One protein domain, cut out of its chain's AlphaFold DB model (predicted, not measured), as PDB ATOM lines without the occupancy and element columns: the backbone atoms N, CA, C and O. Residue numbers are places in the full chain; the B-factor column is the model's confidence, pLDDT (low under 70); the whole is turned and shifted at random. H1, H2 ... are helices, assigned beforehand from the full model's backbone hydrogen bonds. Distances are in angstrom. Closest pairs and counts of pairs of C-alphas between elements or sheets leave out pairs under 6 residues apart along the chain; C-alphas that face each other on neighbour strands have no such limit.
ATOM      1  N   ALA A   2      80.395 -31.348 -59.696       69.94
ATOM      2  CA  ALA A   2      81.705 -31.609 -59.087       69.94
ATOM      3  C   ALA A   2      82.232 -30.454 -58.215       69.94
ATOM      4  O   ALA A   2      82.701 -30.687 -57.110       69.94
ATOM      5  N   LEU A   3      82.062 -29.200 -58.647       74.00
ATOM      6  CA  LEU A   3      82.519 -28.036 -57.880       74.00
ATOM      7  C   LEU A   3      81.844 -27.898 -56.500       74.00
ATOM      8  O   LEU A   3      82.516 -27.604 -55.519       74.00
ATOM      9  N   LYS A   4      80.530 -28.153 -56.403       74.31
ATOM     10  CA  LYS A   4      79.811 -28.131 -55.115       74.31
ATOM     11  C   LYS A   4      80.331 -29.219 -54.178       74.31
ATOM     12  O   LYS A   4      80.523 -28.970 -52.996       74.31
ATOM     13  N   LEU A   5      80.606 -30.401 -54.724       74.44
ATOM     14  CA  LEU A   5      81.137 -31.539 -53.978       74.44
ATOM     15  C   LEU A   5      82.561 -31.307 -53.475       74.44
ATOM     16  O   LEU A   5      82.850 -31.599 -52.319       74.44
ATOM     17  N   LEU A   6      83.427 -30.745 -54.323       73.62
ATOM     18  CA  LEU A   6      84.801 -30.391 -53.966       73.62
ATOM     19  C   LEU A   6      84.853 -29.368 -52.825       73.62
ATOM     20  O   LEU A   6      85.778 -29.393 -52.022       73.62
ATOM     21  N   LEU A   7      83.845 -28.498 -52.736       72.88
ATOM     22  CA  LEU A   7      83.776 -27.410 -51.757       72.88
ATOM     23  C   LEU A   7      82.836 -27.700 -50.580       72.88
ATOM     24  O   LEU A   7      82.650 -26.837 -49.726       72.88
ATOM     25  N   GLY A   8      82.230 -28.892 -50.534       74.00
ATOM     26  CA  GLY A   8      81.278 -29.274 -49.489       74.00
ATOM     27  C   GLY A   8      79.981 -28.452 -49.472       74.00
ATOM     28  O   GLY A   8      79.293 -28.425 -48.457       74.00
ATOM     29  N   ASP A   9      79.628 -27.781 -50.571       76.44
ATOM     30  CA  ASP A   9      78.408 -26.970 -50.711       76.44
ATOM     31  C   ASP A   9      77.212 -27.841 -51.141       76.44
ATOM     32  O   ASP A   9      76.638 -27.671 -52.221       76.44
ATOM     33  N   THR A  10      76.884 -28.847 -50.325       75.38
ATOM     34  CA  THR A  10      75.870 -29.875 -50.631       75.38
ATOM     35  C   THR A  10      74.540 -29.681 -49.904       75.38
ATOM     36  O   THR A  10      73.556 -30.313 -50.286       75.38
ATOM     37  N   ALA A  11      74.481 -28.787 -48.914       72.25
ATOM     38  CA  ALA A  11      73.291 -28.489 -48.119       72.25
ATOM     39  C   ALA A  11      73.020 -26.977 -48.058       72.25
ATOM     40  O   ALA A  11      73.914 -26.164 -48.294       72.25
ATOM     41  N   ALA A  12      71.772 -26.608 -47.765       67.88
ATOM     42  CA  ALA A  12      71.379 -25.213 -47.599       67.88
ATOM     43  C   ALA A  12      71.963 -24.611 -46.298       67.88
ATOM     44  O   ALA A  12      72.091 -25.335 -45.306       67.88
ATOM     45  N   PRO A  13      72.275 -23.299 -46.261       70.06
ATOM     46  CA  PRO A  13      72.180 -22.331 -47.359       70.06
ATOM     47  C   PRO A  13      73.358 -22.449 -48.337       70.06
ATOM     48  O   PRO A  13      74.522 -22.479 -47.933       70.06
ATOM     49  N   HIS A  14      73.062 -22.470 -49.640       71.50
ATOM     50  CA  HIS A  14      74.104 -22.656 -50.650       71.50
ATOM     51  C   HIS A  14      74.963 -21.414 -50.859       71.50
ATOM     52  O   HIS A  14      74.473 -20.292 -51.018       71.50
ATOM     53  N   LYS A  15      76.272 -21.637 -50.965       74.69
ATOM     54  CA  LYS A  15      77.254 -20.580 -51.233       74.69
ATOM     55  C   LYS A  15      77.484 -20.366 -52.730       74.69
ATOM     56  O   LYS A  15      77.902 -19.270 -53.125       74.69
ATOM     57  N   LEU A  16      77.185 -21.379 -53.547       77.00
ATOM     58  CA  LEU A  16      77.424 -21.417 -54.988       77.00
ATOM     59  C   LEU A  16      76.124 -21.630 -55.770       77.00
ATOM     60  O   LEU A  16      75.301 -22.491 -55.449       77.00
ATOM     61  N   SER A  17      75.987 -20.887 -56.866       75.44
ATOM     62  CA  SER A  17      74.917 -21.080 -57.844       75.44
ATOM     63  C   SER A  17      75.495 -21.671 -59.128       75.44
ATOM     64  O   SER A  17      76.541 -21.204 -59.586       75.44
ATOM     65  N   PRO A  18      74.860 -22.708 -59.701       76.50
ATOM     66  CA  PRO A  18      75.256 -23.224 -61.002       76.50
ATOM     67  C   PRO A  18      74.898 -22.223 -62.119       76.50
ATOM     68  O   PRO A  18      73.933 -21.470 -61.965       76.50
ATOM     69  N   PRO A  19      75.622 -22.232 -63.253       78.56
ATOM     70  CA  PRO A  19      75.191 -21.561 -64.481       78.56
ATOM     71  C   PRO A  19      73.824 -22.049 -64.968       78.56
ATOM     72  O   PRO A  19      73.434 -23.176 -64.658       78.56
ATOM     73  N   ALA A  20      73.138 -21.248 -65.788       74.88
ATOM     74  CA  ALA A  20      71.789 -21.548 -66.278       74.88
ATOM     75  C   ALA A  20      71.691 -22.919 -66.974       74.88
ATOM     76  O   ALA A  20      70.862 -23.738 -66.590       74.88
ATOM     77  N   LEU A  21      72.608 -23.223 -67.899       75.69
ATOM     78  CA  LEU A  21      72.650 -24.520 -68.593       75.69
ATOM     79  C   LEU A  21      72.878 -25.701 -67.641       75.69
ATOM     80  O   LEU A  21      72.317 -26.779 -67.811       75.69
ATOM     81  N   VAL A  22      73.689 -25.502 -66.600       77.88
ATOM     82  CA  VAL A  22      73.933 -26.537 -65.586       77.88
ATOM     83  C   VAL A  22      72.706 -26.713 -64.690       77.88
ATOM     84  O   VAL A  22      72.442 -27.830 -64.258       77.88
ATOM     85  N   ALA A  23      71.954 -25.644 -64.418       76.19
ATOM     86  CA  ALA A  23      70.695 -25.707 -63.682       76.19
ATOM     87  C   ALA A  23      69.587 -26.420 -64.481       76.19
ATOM     88  O   ALA A  23      68.798 -27.161 -63.901       76.19
ATOM     89  N   GLU A  24      69.553 -26.255 -65.803       75.25
ATOM     90  CA  GLU A  24      68.620 -26.956 -66.694       75.25
ATOM     91  C   GLU A  24      68.976 -28.441 -66.863       75.25
ATOM     92  O   GLU A  24      68.127 -29.320 -66.712       75.25
ATOM     93  N   MET A  25      70.257 -28.752 -67.083       79.81
ATOM     94  CA  MET A  25      70.721 -30.141 -67.076       79.81
ATOM     95  C   MET A  25      70.381 -30.811 -65.741       79.81
ATOM     96  O   MET A  25      69.925 -31.951 -65.712       79.81
ATOM     97  N   TRP A  26      70.516 -30.077 -64.635       74.88
ATOM     98  CA  TRP A  26      70.133 -30.561 -63.317       74.88
ATOM     99  C   TRP A  26      68.641 -30.863 -63.194       74.88
ATOM    100  O   TRP A  26      68.277 -31.913 -62.664       74.88
ATOM    101  N   SER A  27      67.769 -29.955 -63.642       74.12
ATOM    102  CA  SER A  27      66.318 -30.160 -63.557       74.12
ATOM    103  C   SER A  27      65.883 -31.400 -64.339       74.12
ATOM    104  O   SER A  27      64.967 -32.100 -63.917       74.12
ATOM    105  N   THR A  28      66.585 -31.708 -65.429       75.81
ATOM    106  CA  THR A  28      66.397 -32.933 -66.212       75.81
ATOM    107  C   THR A  28      66.966 -34.148 -65.479       75.81
ATOM    108  O   THR A  28      66.314 -35.182 -65.384       75.81
ATOM    109  N   HIS A  29      68.148 -34.018 -64.880       74.44
ATOM    110  CA  HIS A  29      68.811 -35.105 -64.165       74.44
ATOM    111  C   HIS A  29      68.035 -35.572 -62.922       74.44
ATOM    112  O   HIS A  29      68.013 -36.759 -62.632       74.44
ATOM    113  N   VAL A  30      67.340 -34.668 -62.220       75.62
ATOM    114  CA  VAL A  30      66.496 -35.014 -61.058       75.62
ATOM    115  C   VAL A  30      65.202 -35.737 -61.458       75.62
ATOM    116  O   VAL A  30      64.608 -36.412 -60.620       75.62
ATOM    117  N   GLN A  31      64.771 -35.647 -62.720       81.62
ATOM    118  CA  GLN A  31      63.610 -36.409 -63.202       81.62
ATOM    119  C   GLN A  31      63.917 -37.910 -63.312       81.62
ATOM    120  O   GLN A  31      63.018 -38.724 -63.109       81.62
ATOM    121  N   ASP A  32      65.180 -38.283 -63.541       83.06
ATOM    122  CA  ASP A  32      65.663 -39.662 -63.409       83.06
ATOM    123  C   ASP A  32      66.350 -39.855 -62.051       83.06
ATOM    124  O   ASP A  32      67.573 -39.792 -61.893       83.06
ATOM    125  N   THR A  33      65.527 -40.092 -61.031       83.00
ATOM    126  CA  THR A  33      65.984 -40.226 -59.642       83.00
ATOM    127  C   THR A  33      66.918 -41.415 -59.425       83.00
ATOM    128  O   THR A  33      67.731 -41.372 -58.499       83.00
ATOM    129  N   ARG A  34      66.855 -42.452 -60.277       82.94
ATOM    130  CA  ARG A  34      67.753 -43.612 -60.202       82.94
ATOM    131  C   ARG A  34      69.136 -43.252 -60.732       82.94
ATOM    132  O   ARG A  34      70.107 -43.415 -60.000       82.94
ATOM    133  N   ALA A  35      69.221 -42.674 -61.931       80.31
ATOM    134  CA  ALA A  35      70.496 -42.216 -62.484       80.31
ATOM    135  C   ALA A  35      71.162 -41.147 -61.599       80.31
ATOM    136  O   ALA A  35      72.382 -41.132 -61.441       80.31
ATOM    137  N   TYR A  36      70.369 -40.268 -60.981       83.38
ATOM    138  CA  TYR A  36      70.869 -39.284 -60.020       83.38
ATOM    139  C   TYR A  36      71.410 -39.924 -58.730       83.38
ATOM    140  O   TYR A  36      72.450 -39.493 -58.222       83.38
ATOM    141  N   ALA A  37      70.747 -40.959 -58.205       83.50
ATOM    142  CA  ALA A  37      71.233 -41.701 -57.042       83.50
ATOM    143  C   ALA A  37      72.559 -42.421 -57.342       83.50
ATOM    144  O   ALA A  37      73.499 -42.298 -56.554       83.50
ATOM    145  N   ASP A  38      72.662 -43.081 -58.500       84.50
ATOM    146  CA  ASP A  38      73.884 -43.762 -58.949       84.50
ATOM    147  C   ASP A  38      75.040 -42.766 -59.122       84.50
ATOM    148  O   ASP A  38      76.152 -42.989 -58.639       84.50
ATOM    149  N   PHE A  39      74.768 -41.608 -59.733       82.62
ATOM    150  CA  PHE A  39      75.733 -40.517 -59.864       82.62
ATOM    151  C   PHE A  39      76.228 -40.008 -58.500       82.62
ATOM    152  O   PHE A  39      77.432 -39.841 -58.291       82.62
ATOM    153  N   CYS A  40      75.324 -39.786 -57.541       83.00
ATOM    154  CA  CYS A  40      75.693 -39.332 -56.199       83.00
ATOM    155  C   CYS A  40      76.500 -40.390 -55.425       83.00
ATOM    156  O   CYS A  40      77.446 -40.038 -54.714       83.00
ATOM    157  N   GLN A  41      76.170 -41.676 -55.585       84.31
ATOM    158  CA  GLN A  41      76.949 -42.778 -55.014       84.31
ATOM    159  C   GLN A  41      78.350 -42.858 -55.618       84.31
ATOM    160  O   GLN A  41      79.319 -42.957 -54.865       84.31
ATOM    161  N   ALA A  42      78.478 -42.740 -56.942       83.44
ATOM    162  CA  ALA A  42      79.769 -42.759 -57.631       83.44
ATOM    163  C   ALA A  42      80.716 -41.646 -57.148       83.44
ATOM    164  O   ALA A  42      81.934 -41.802 -57.162       83.44
ATOM    165  N   LEU A  43      80.162 -40.528 -56.675       79.06
ATOM    166  CA  LEU A  43      80.931 -39.406 -56.134       79.06
ATOM    167  C   LEU A  43      81.295 -39.559 -54.653       79.06
ATOM    168  O   LEU A  43      82.069 -38.752 -54.139       79.06
ATOM    169  N   GLY A  44      80.736 -40.550 -53.953       76.94
ATOM    170  CA  GLY A  44      81.106 -40.910 -52.581       76.94
ATOM    171  C   GLY A  44      80.804 -39.851 -51.513       76.94
ATOM    172  O   GLY A  44      81.330 -39.937 -50.406       76.94
ATOM    173  N   ARG A  45      79.992 -38.832 -51.823       69.12
ATOM    174  CA  ARG A  45      79.736 -37.679 -50.932       69.12
ATOM    175  C   ARG A  45      78.258 -37.423 -50.624       69.12
ATOM    176  O   ARG A  45      77.927 -36.394 -50.042       69.12
ATOM    177  N   GLY A  46      77.388 -38.375 -50.959       77.94
ATOM    178  CA  GLY A  46      75.950 -38.285 -50.709       77.94
ATOM    179  C   GLY A  46      75.212 -37.411 -51.723       77.94
ATOM    180  O   GLY A  46      75.759 -37.031 -52.760       77.94
ATOM    181  N   PHE A  47      73.942 -37.124 -51.436       80.81
ATOM    182  CA  PHE A  47      73.089 -36.340 -52.322       80.81
ATOM    183  C   PHE A  47      73.518 -34.874 -52.356       80.81
ATOM    184  O   PHE A  47      73.796 -34.248 -51.334       80.81
ATOM    185  N   VAL A  48      73.553 -34.314 -53.559       78.44
ATOM    186  CA  VAL A  48      73.872 -32.902 -53.758       78.44
ATOM    187  C   VAL A  48      72.563 -32.137 -53.857       78.44
ATOM    188  O   VAL A  48      71.925 -32.161 -54.901       78.44
ATOM    189  N   HIS A  49      72.139 -31.466 -52.795       76.75
ATOM    190  CA  HIS A  49      70.843 -30.796 -52.797       76.75
ATOM    191  C   HIS A  49      70.881 -29.447 -53.530       76.75
ATOM    192  O   HIS A  49      71.931 -28.815 -53.694       76.75
ATOM    193  N   MET A  50      69.704 -29.023 -53.993       70.94
ATOM    194  CA  MET A  50      69.439 -27.667 -54.457       70.94
ATOM    195  C   MET A  50      68.481 -27.011 -53.470       70.94
ATOM    196  O   MET A  50      67.517 -27.640 -53.044       70.94
ATOM    197  N   ASP A  51      68.746 -25.758 -53.130       71.25
ATOM    198  CA  ASP A  51      67.875 -24.944 -52.299       71.25
ATOM    199  C   ASP A  51      66.709 -24.425 -53.157       71.25
ATOM    200  O   ASP A  51      66.940 -23.592 -54.042       71.25
ATOM    201  N   PRO A  52      65.471 -24.898 -52.934       68.50
ATOM    202  CA  PRO A  52      64.312 -24.430 -53.681       68.50
ATOM    203  C   PRO A  52      63.991 -22.955 -53.393       68.50
ATOM    204  O   PRO A  52      63.411 -22.287 -54.248       68.50
ATOM    205  N   ALA A  53      64.402 -22.415 -52.238       70.81
ATOM    206  CA  ALA A  53      64.206 -21.006 -51.908       70.81
ATOM    207  C   ALA A  53      65.112 -20.087 -52.742       70.81
ATOM    208  O   ALA A  53      64.734 -18.952 -53.033       70.81
ATOM    209  N   ALA A  54      66.253 -20.593 -53.226       67.75
ATOM    210  CA  ALA A  54      67.191 -19.817 -54.035       67.75
ATOM    211  C   ALA A  54      66.617 -19.372 -55.394       67.75
ATOM    212  O   ALA A  54      67.173 -18.478 -56.040       67.75
ATOM    213  N   ALA A  55      65.504 -19.969 -55.838       66.62
ATOM    214  CA  ALA A  55      64.762 -19.523 -57.016       66.62
ATOM    215  C   ALA A  55      64.098 -18.148 -56.810       66.62
ATOM    216  O   ALA A  55      63.945 -17.399 -57.775       66.62
ATOM    217  N   GLY A  56      63.739 -17.810 -55.566       71.62
ATOM    218  CA  GLY A  56      63.121 -16.535 -55.192       71.62
ATOM    219  C   GLY A  56      64.114 -15.406 -54.908       71.62
ATOM    220  O   GLY A  56      63.693 -14.285 -54.635       71.62
ATOM    221  N   ASP A  57      65.419 -15.678 -54.966       77.12
ATOM    222  CA  ASP A  57      66.433 -14.688 -54.619       77.12
ATOM    223  C   ASP A  57      66.535 -13.548 -55.637       77.12
ATOM    224  O   ASP A  57      66.458 -13.737 -56.859       77.12
ATOM    225  N   ALA A  58      66.827 -12.354 -55.112       80.81
ATOM    226  CA  ALA A  58      67.145 -11.179 -55.908       80.81
ATOM    227  C   ALA A  58      68.263 -11.482 -56.923       80.81
ATOM    228  O   ALA A  58      69.159 -12.304 -56.682       80.81
ATOM    229  N   LYS A  59      68.208 -10.830 -58.087       74.62
ATOM    230  CA  LYS A  59      69.169 -11.053 -59.177       74.62
ATOM    231  C   LYS A  59      70.608 -10.837 -58.695       74.62
ATOM    232  O   LYS A  59      71.479 -11.637 -59.001       74.62
ATOM    233  N   GLU A  60      70.821  -9.841 -57.850       77.06
ATOM    234  CA  GLU A  60      72.113  -9.465 -57.279       77.06
ATOM    235  C   GLU A  60      72.701 -10.590 -56.414       77.06
ATOM    236  O   GLU A  60      73.892 -10.897 -56.495       77.06
ATOM    237  N   ALA A  61      71.864 -11.255 -55.611       74.00
ATOM    238  CA  ALA A  61      72.284 -12.380 -54.779       74.00
ATOM    239  C   ALA A  61      72.649 -13.611 -55.630       74.00
ATOM    240  O   ALA A  61      73.634 -14.301 -55.341       74.00
ATOM    241  N   ARG A  62      71.896 -13.856 -56.712       73.38
ATOM    242  CA  ARG A  62      72.187 -14.914 -57.693       73.38
ATOM    243  C   ARG A  62      73.493 -14.642 -58.441       73.38
ATOM    244  O   ARG A  62      74.349 -15.525 -58.501       73.38
ATOM    245  N   ASP A  63      73.688 -13.414 -58.909       77.31
ATOM    246  CA  ASP A  63      74.900 -12.979 -59.607       77.31
ATOM    247  C   ASP A  63      76.133 -13.095 -58.699       77.31
ATOM    248  O   ASP A  63      77.160 -13.643 -59.101       77.31
ATOM    249  N   ALA A  64      76.026 -12.692 -57.428       79.06
ATOM    250  CA  ALA A  64      77.116 -12.827 -56.462       79.06
ATOM    251  C   ALA A  64      77.529 -14.294 -56.227       79.06
ATOM    252  O   ALA A  64      78.718 -14.599 -56.080       79.06
ATOM    253  N   ARG A  65      76.569 -15.229 -56.203       81.00
ATOM    254  CA  ARG A  65      76.859 -16.669 -56.097       81.00
ATOM    255  C   ARG A  65      77.480 -17.235 -57.373       81.00
ATOM    256  O   ARG A  65      78.353 -18.095 -57.268       81.00
ATOM    257  N   LEU A  66      77.077 -16.749 -58.547       80.06
ATOM    258  CA  LEU A  66      77.694 -17.114 -59.825       80.06
ATOM    259  C   LEU A  66      79.144 -16.631 -59.916       80.06
ATOM    260  O   LEU A  66      80.015 -17.400 -60.315       80.06
ATOM    261  N   VAL A  67      79.430 -15.399 -59.483       82.31
ATOM    262  CA  VAL A  67      80.802 -14.865 -59.421       82.31
ATOM    263  C   VAL A  67      81.677 -15.724 -58.506       82.31
ATOM    264  O   VAL A  67      82.765 -16.137 -58.910       82.31
ATOM    265  N   ARG A  68      81.184 -16.073 -57.309       82.12
ATOM    266  CA  ARG A  68      81.892 -16.994 -56.403       82.12
ATOM    267  C   ARG A  68      82.114 -18.367 -57.033       82.12
ATOM    268  O   ARG A  68      83.206 -18.912 -56.920       82.12
ATOM    269  N   ALA A  69      81.113 -18.911 -57.720       81.88
ATOM    270  CA  ALA A  69      81.227 -20.198 -58.400       81.88
ATOM    271  C   ALA A  69      82.264 -20.174 -59.533       81.88
ATOM    272  O   ALA A  69      83.056 -21.107 -59.633       81.88
ATOM    273  N   ARG A  70      82.334 -19.097 -60.327       82.69
ATOM    274  CA  ARG A  70      83.371 -18.921 -61.358       82.69
ATOM    275  C   ARG A  70      84.770 -18.860 -60.740       82.69
ATOM    276  O   ARG A  70      85.659 -19.575 -61.185       82.69
ATOM    277  N   ALA A  71      84.951 -18.060 -59.688       81.25
ATOM    278  CA  ALA A  71      86.237 -17.940 -59.000       81.25
ATOM    279  C   ALA A  71      86.707 -19.284 -58.419       81.25
ATOM    280  O   ALA A  71      87.865 -19.668 -58.569       81.25
ATOM    281  N   MET A  72      85.783 -20.027 -57.809       81.12
ATOM    282  CA  MET A  72      86.064 -21.345 -57.252       81.12
ATOM    283  C   MET A  72      86.351 -22.397 -58.322       81.12
ATOM    284  O   MET A  72      87.178 -23.276 -58.093       81.12
ATOM    285  N   TYR A  73      85.711 -22.311 -59.492       84.56
ATOM    286  CA  TYR A  73      86.042 -23.165 -60.630       84.56
ATOM    287  C   TYR A  73      87.495 -22.952 -61.054       84.56
ATOM    288  O   TYR A  73      88.258 -23.911 -61.119       84.56
ATOM    289  N   THR A  74      87.897 -21.695 -61.262       84.56
ATOM    290  CA  THR A  74      89.274 -21.366 -61.645       84.56
ATOM    291  C   THR A  74      90.279 -21.842 -60.606       84.56
ATOM    292  O   THR A  74      91.308 -22.411 -60.960       84.56
ATOM    293  N   HIS A  75      89.969 -21.664 -59.321       79.75
ATOM    294  CA  HIS A  75      90.832 -22.131 -58.242       79.75
ATOM    295  C   HIS A  75      90.933 -23.665 -58.187       79.75
ATOM    296  O   HIS A  75      92.026 -24.197 -58.036       79.75
ATOM    297  N   GLY A  76      89.810 -24.374 -58.323       78.06
ATOM    298  CA  GLY A  76      89.761 -25.832 -58.188       78.06
ATOM    299  C   GLY A  76      90.296 -26.599 -59.398       78.06
ATOM    300  O   GLY A  76      90.863 -27.673 -59.228       78.06
ATOM    301  N   PHE A  77      90.124 -26.062 -60.609       80.00
ATOM    302  CA  PHE A  77      90.502 -26.735 -61.858       80.00
ATOM    303  C   PHE A  77      91.739 -26.132 -62.535       80.00
ATOM    304  O   PHE A  77      92.217 -26.682 -63.524       80.00
ATOM    305  N   GLY A  78      92.266 -25.011 -62.031       82.31
ATOM    306  CA  GLY A  78      93.453 -24.349 -62.583       82.31
ATOM    307  C   GLY A  78      93.248 -23.727 -63.969       82.31
ATOM    308  O   GLY A  78      94.210 -23.283 -64.590       82.31
ATOM    309  N   CYS A  79      92.010 -23.688 -64.467       81.06
ATOM    310  CA  CYS A  79      91.657 -23.163 -65.780       81.06
ATOM    311  C   CYS A  79      90.413 -22.274 -65.704       81.06
ATOM    312  O   CYS A  79      89.584 -22.401 -64.801       81.06
ATOM    313  N   ALA A  80      90.278 -21.354 -66.660       83.12
ATOM    314  CA  ALA A  80      89.103 -20.498 -66.728       83.12
ATOM    315  C   ALA A  80      87.835 -21.331 -67.021       83.12
ATOM    316  O   ALA A  80      87.892 -22.291 -67.796       83.12
ATOM    317  N   PRO A  81      86.680 -20.976 -66.430       84.38
ATOM    318  CA  PRO A  81      85.425 -21.646 -66.727       84.38
ATOM    319  C   PRO A  81      85.043 -21.465 -68.206       84.38
ATOM    320  O   PRO A  81      85.102 -20.343 -68.715       84.38
ATOM    321  N   PRO A  82      84.614 -22.535 -68.903       82.06
ATOM    322  CA  PRO A  82      84.277 -22.462 -70.321       82.06
ATOM    323  C   PRO A  82      83.085 -21.529 -70.559       82.06
ATOM    324  O   PRO A  82      82.009 -21.713 -69.980       82.06
ATOM    325  N   MET A  83      83.263 -20.544 -71.443       78.19
ATOM    326  CA  MET A  83      82.267 -19.500 -71.732       78.19
ATOM    327  C   MET A  83      80.947 -20.062 -72.267       78.19
ATOM    328  O   MET A  83      79.897 -19.503 -71.984       78.19
ATOM    329  N   GLN A  84      80.970 -21.203 -72.955       76.94
ATOM    330  CA  GLN A  84      79.756 -21.854 -73.451       76.94
ATOM    331  C   GLN A  84      78.812 -22.296 -72.320       76.94
ATOM    332  O   GLN A  84      77.599 -22.241 -72.467       76.94
ATOM    333  N   ILE A  85      79.365 -22.726 -71.183       75.81
ATOM    334  CA  ILE A  85      78.590 -23.223 -70.036       75.81
ATOM    335  C   ILE A  85      78.327 -22.097 -69.036       75.81
ATOM    336  O   ILE A  85      77.288 -22.070 -68.381       75.81
ATOM    337  N   TRP A  86      79.289 -21.186 -68.896       76.50
ATOM    338  CA  TRP A  86      79.287 -20.155 -67.865       76.50
ATOM    339  C   TRP A  86      78.909 -18.767 -68.369       76.50
ATOM    340  O   TRP A  86      78.792 -17.881 -67.530       76.50
ATOM    341  N   GLY A  87      78.745 -18.560 -69.675       69.94
ATOM    342  CA  GLY A  87      78.386 -17.285 -70.292       69.94
ATOM    343  C   GLY A  87      76.946 -16.851 -70.022       69.94
ATOM    344  O   GLY A  87      76.160 -17.546 -69.380       69.94
TER     345      GLY A  87
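This is residues 2 to 87 of the 211 residues of an uncharacterized protein of Tribonema minus (UniProt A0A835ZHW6). Six helices are arranged with few contacts between them: the long helix H5 makes one side, H3 stands at the opposite side, and H2 runs across the space between, from H6, which packs on it, at one end to near H3 at the other. Short H1 sits nearest the middle and packs on one part of H5, while residues 30 to 35 and 55 to 60 stick out at two corners. The printed part has 86 residues with six named helices, in order H1 to H6, and no named strand; the class is all helix. The whole is compact, with a radius of gyration of the C-alphas of 13.0 A, and rounded, spanning 33 by 32 by 23 A.

H5, residues 59 to 77, is the longest helix at 26.6 A from first to last C-alpha; it begins at C-alpha 59 (69.169, -11.053, -59.177) and ends at C-alpha 77 (90.502, -26.735, -61.858). H1, residues 2 to 6, is 6.1 A long, beginning at C-alpha 2 (81.705, -31.609, -59.087). H2, residues 20 to 29, is 14.0 A long, and H3, residues 33 to 42, is 14.2 A. H4, residues 52 to 56, is 8.1 A long. H6, residues 83 to 86, is 4.9 A long and ends at C-alpha 86 (79.287, -20.155, -67.865).

H5 touches H1 with residues 69 to 76 alone; the closest C-alphas are those of Leu 3 and Tyr 73, 6.6 A apart. H5 is close to but not clearly touching H6, with the closest C-alphas, Arg 70 and Trp 86, 7.8 A apart. H4 is also close to H5 but not clearly touching it, with the C-alphas of Ala 54 and Arg 62 closest at 7.9 A. H6 touches H2, the closest C-alphas being those of Leu 21 and Ile 85 at 6.2 A. H2 and H3 are close but not clearly touching, with the C-alphas of His 29 and Tyr 36 closest at 6.2 A. Their lines are only just about perpendicular, at 72 degrees. Among the pairs that are apart are H2 and H5, H3 and H5, and H1 and H2. In H1, H2, H3 and H5 every O i to N i+4 pair is within hydrogen-bond range; H4 has 0 of 1 such pairs but 1 of 2 O i to N i+3 pairs within range, and H6 is too short for an O i to N i+4 pair.

The C-alphas of Arg 34 and Glu 60 are the two farthest apart, at 34.5 A. The printed part has no cut. The link from H1 to H2, residues 7 to 19, is long; that from H3 to H4 is short, and the other three are tight. Mean pLDDT of the printed part is 77.3, with residues 2, 12, 45, 52, 54 to 55 and 87 under 70.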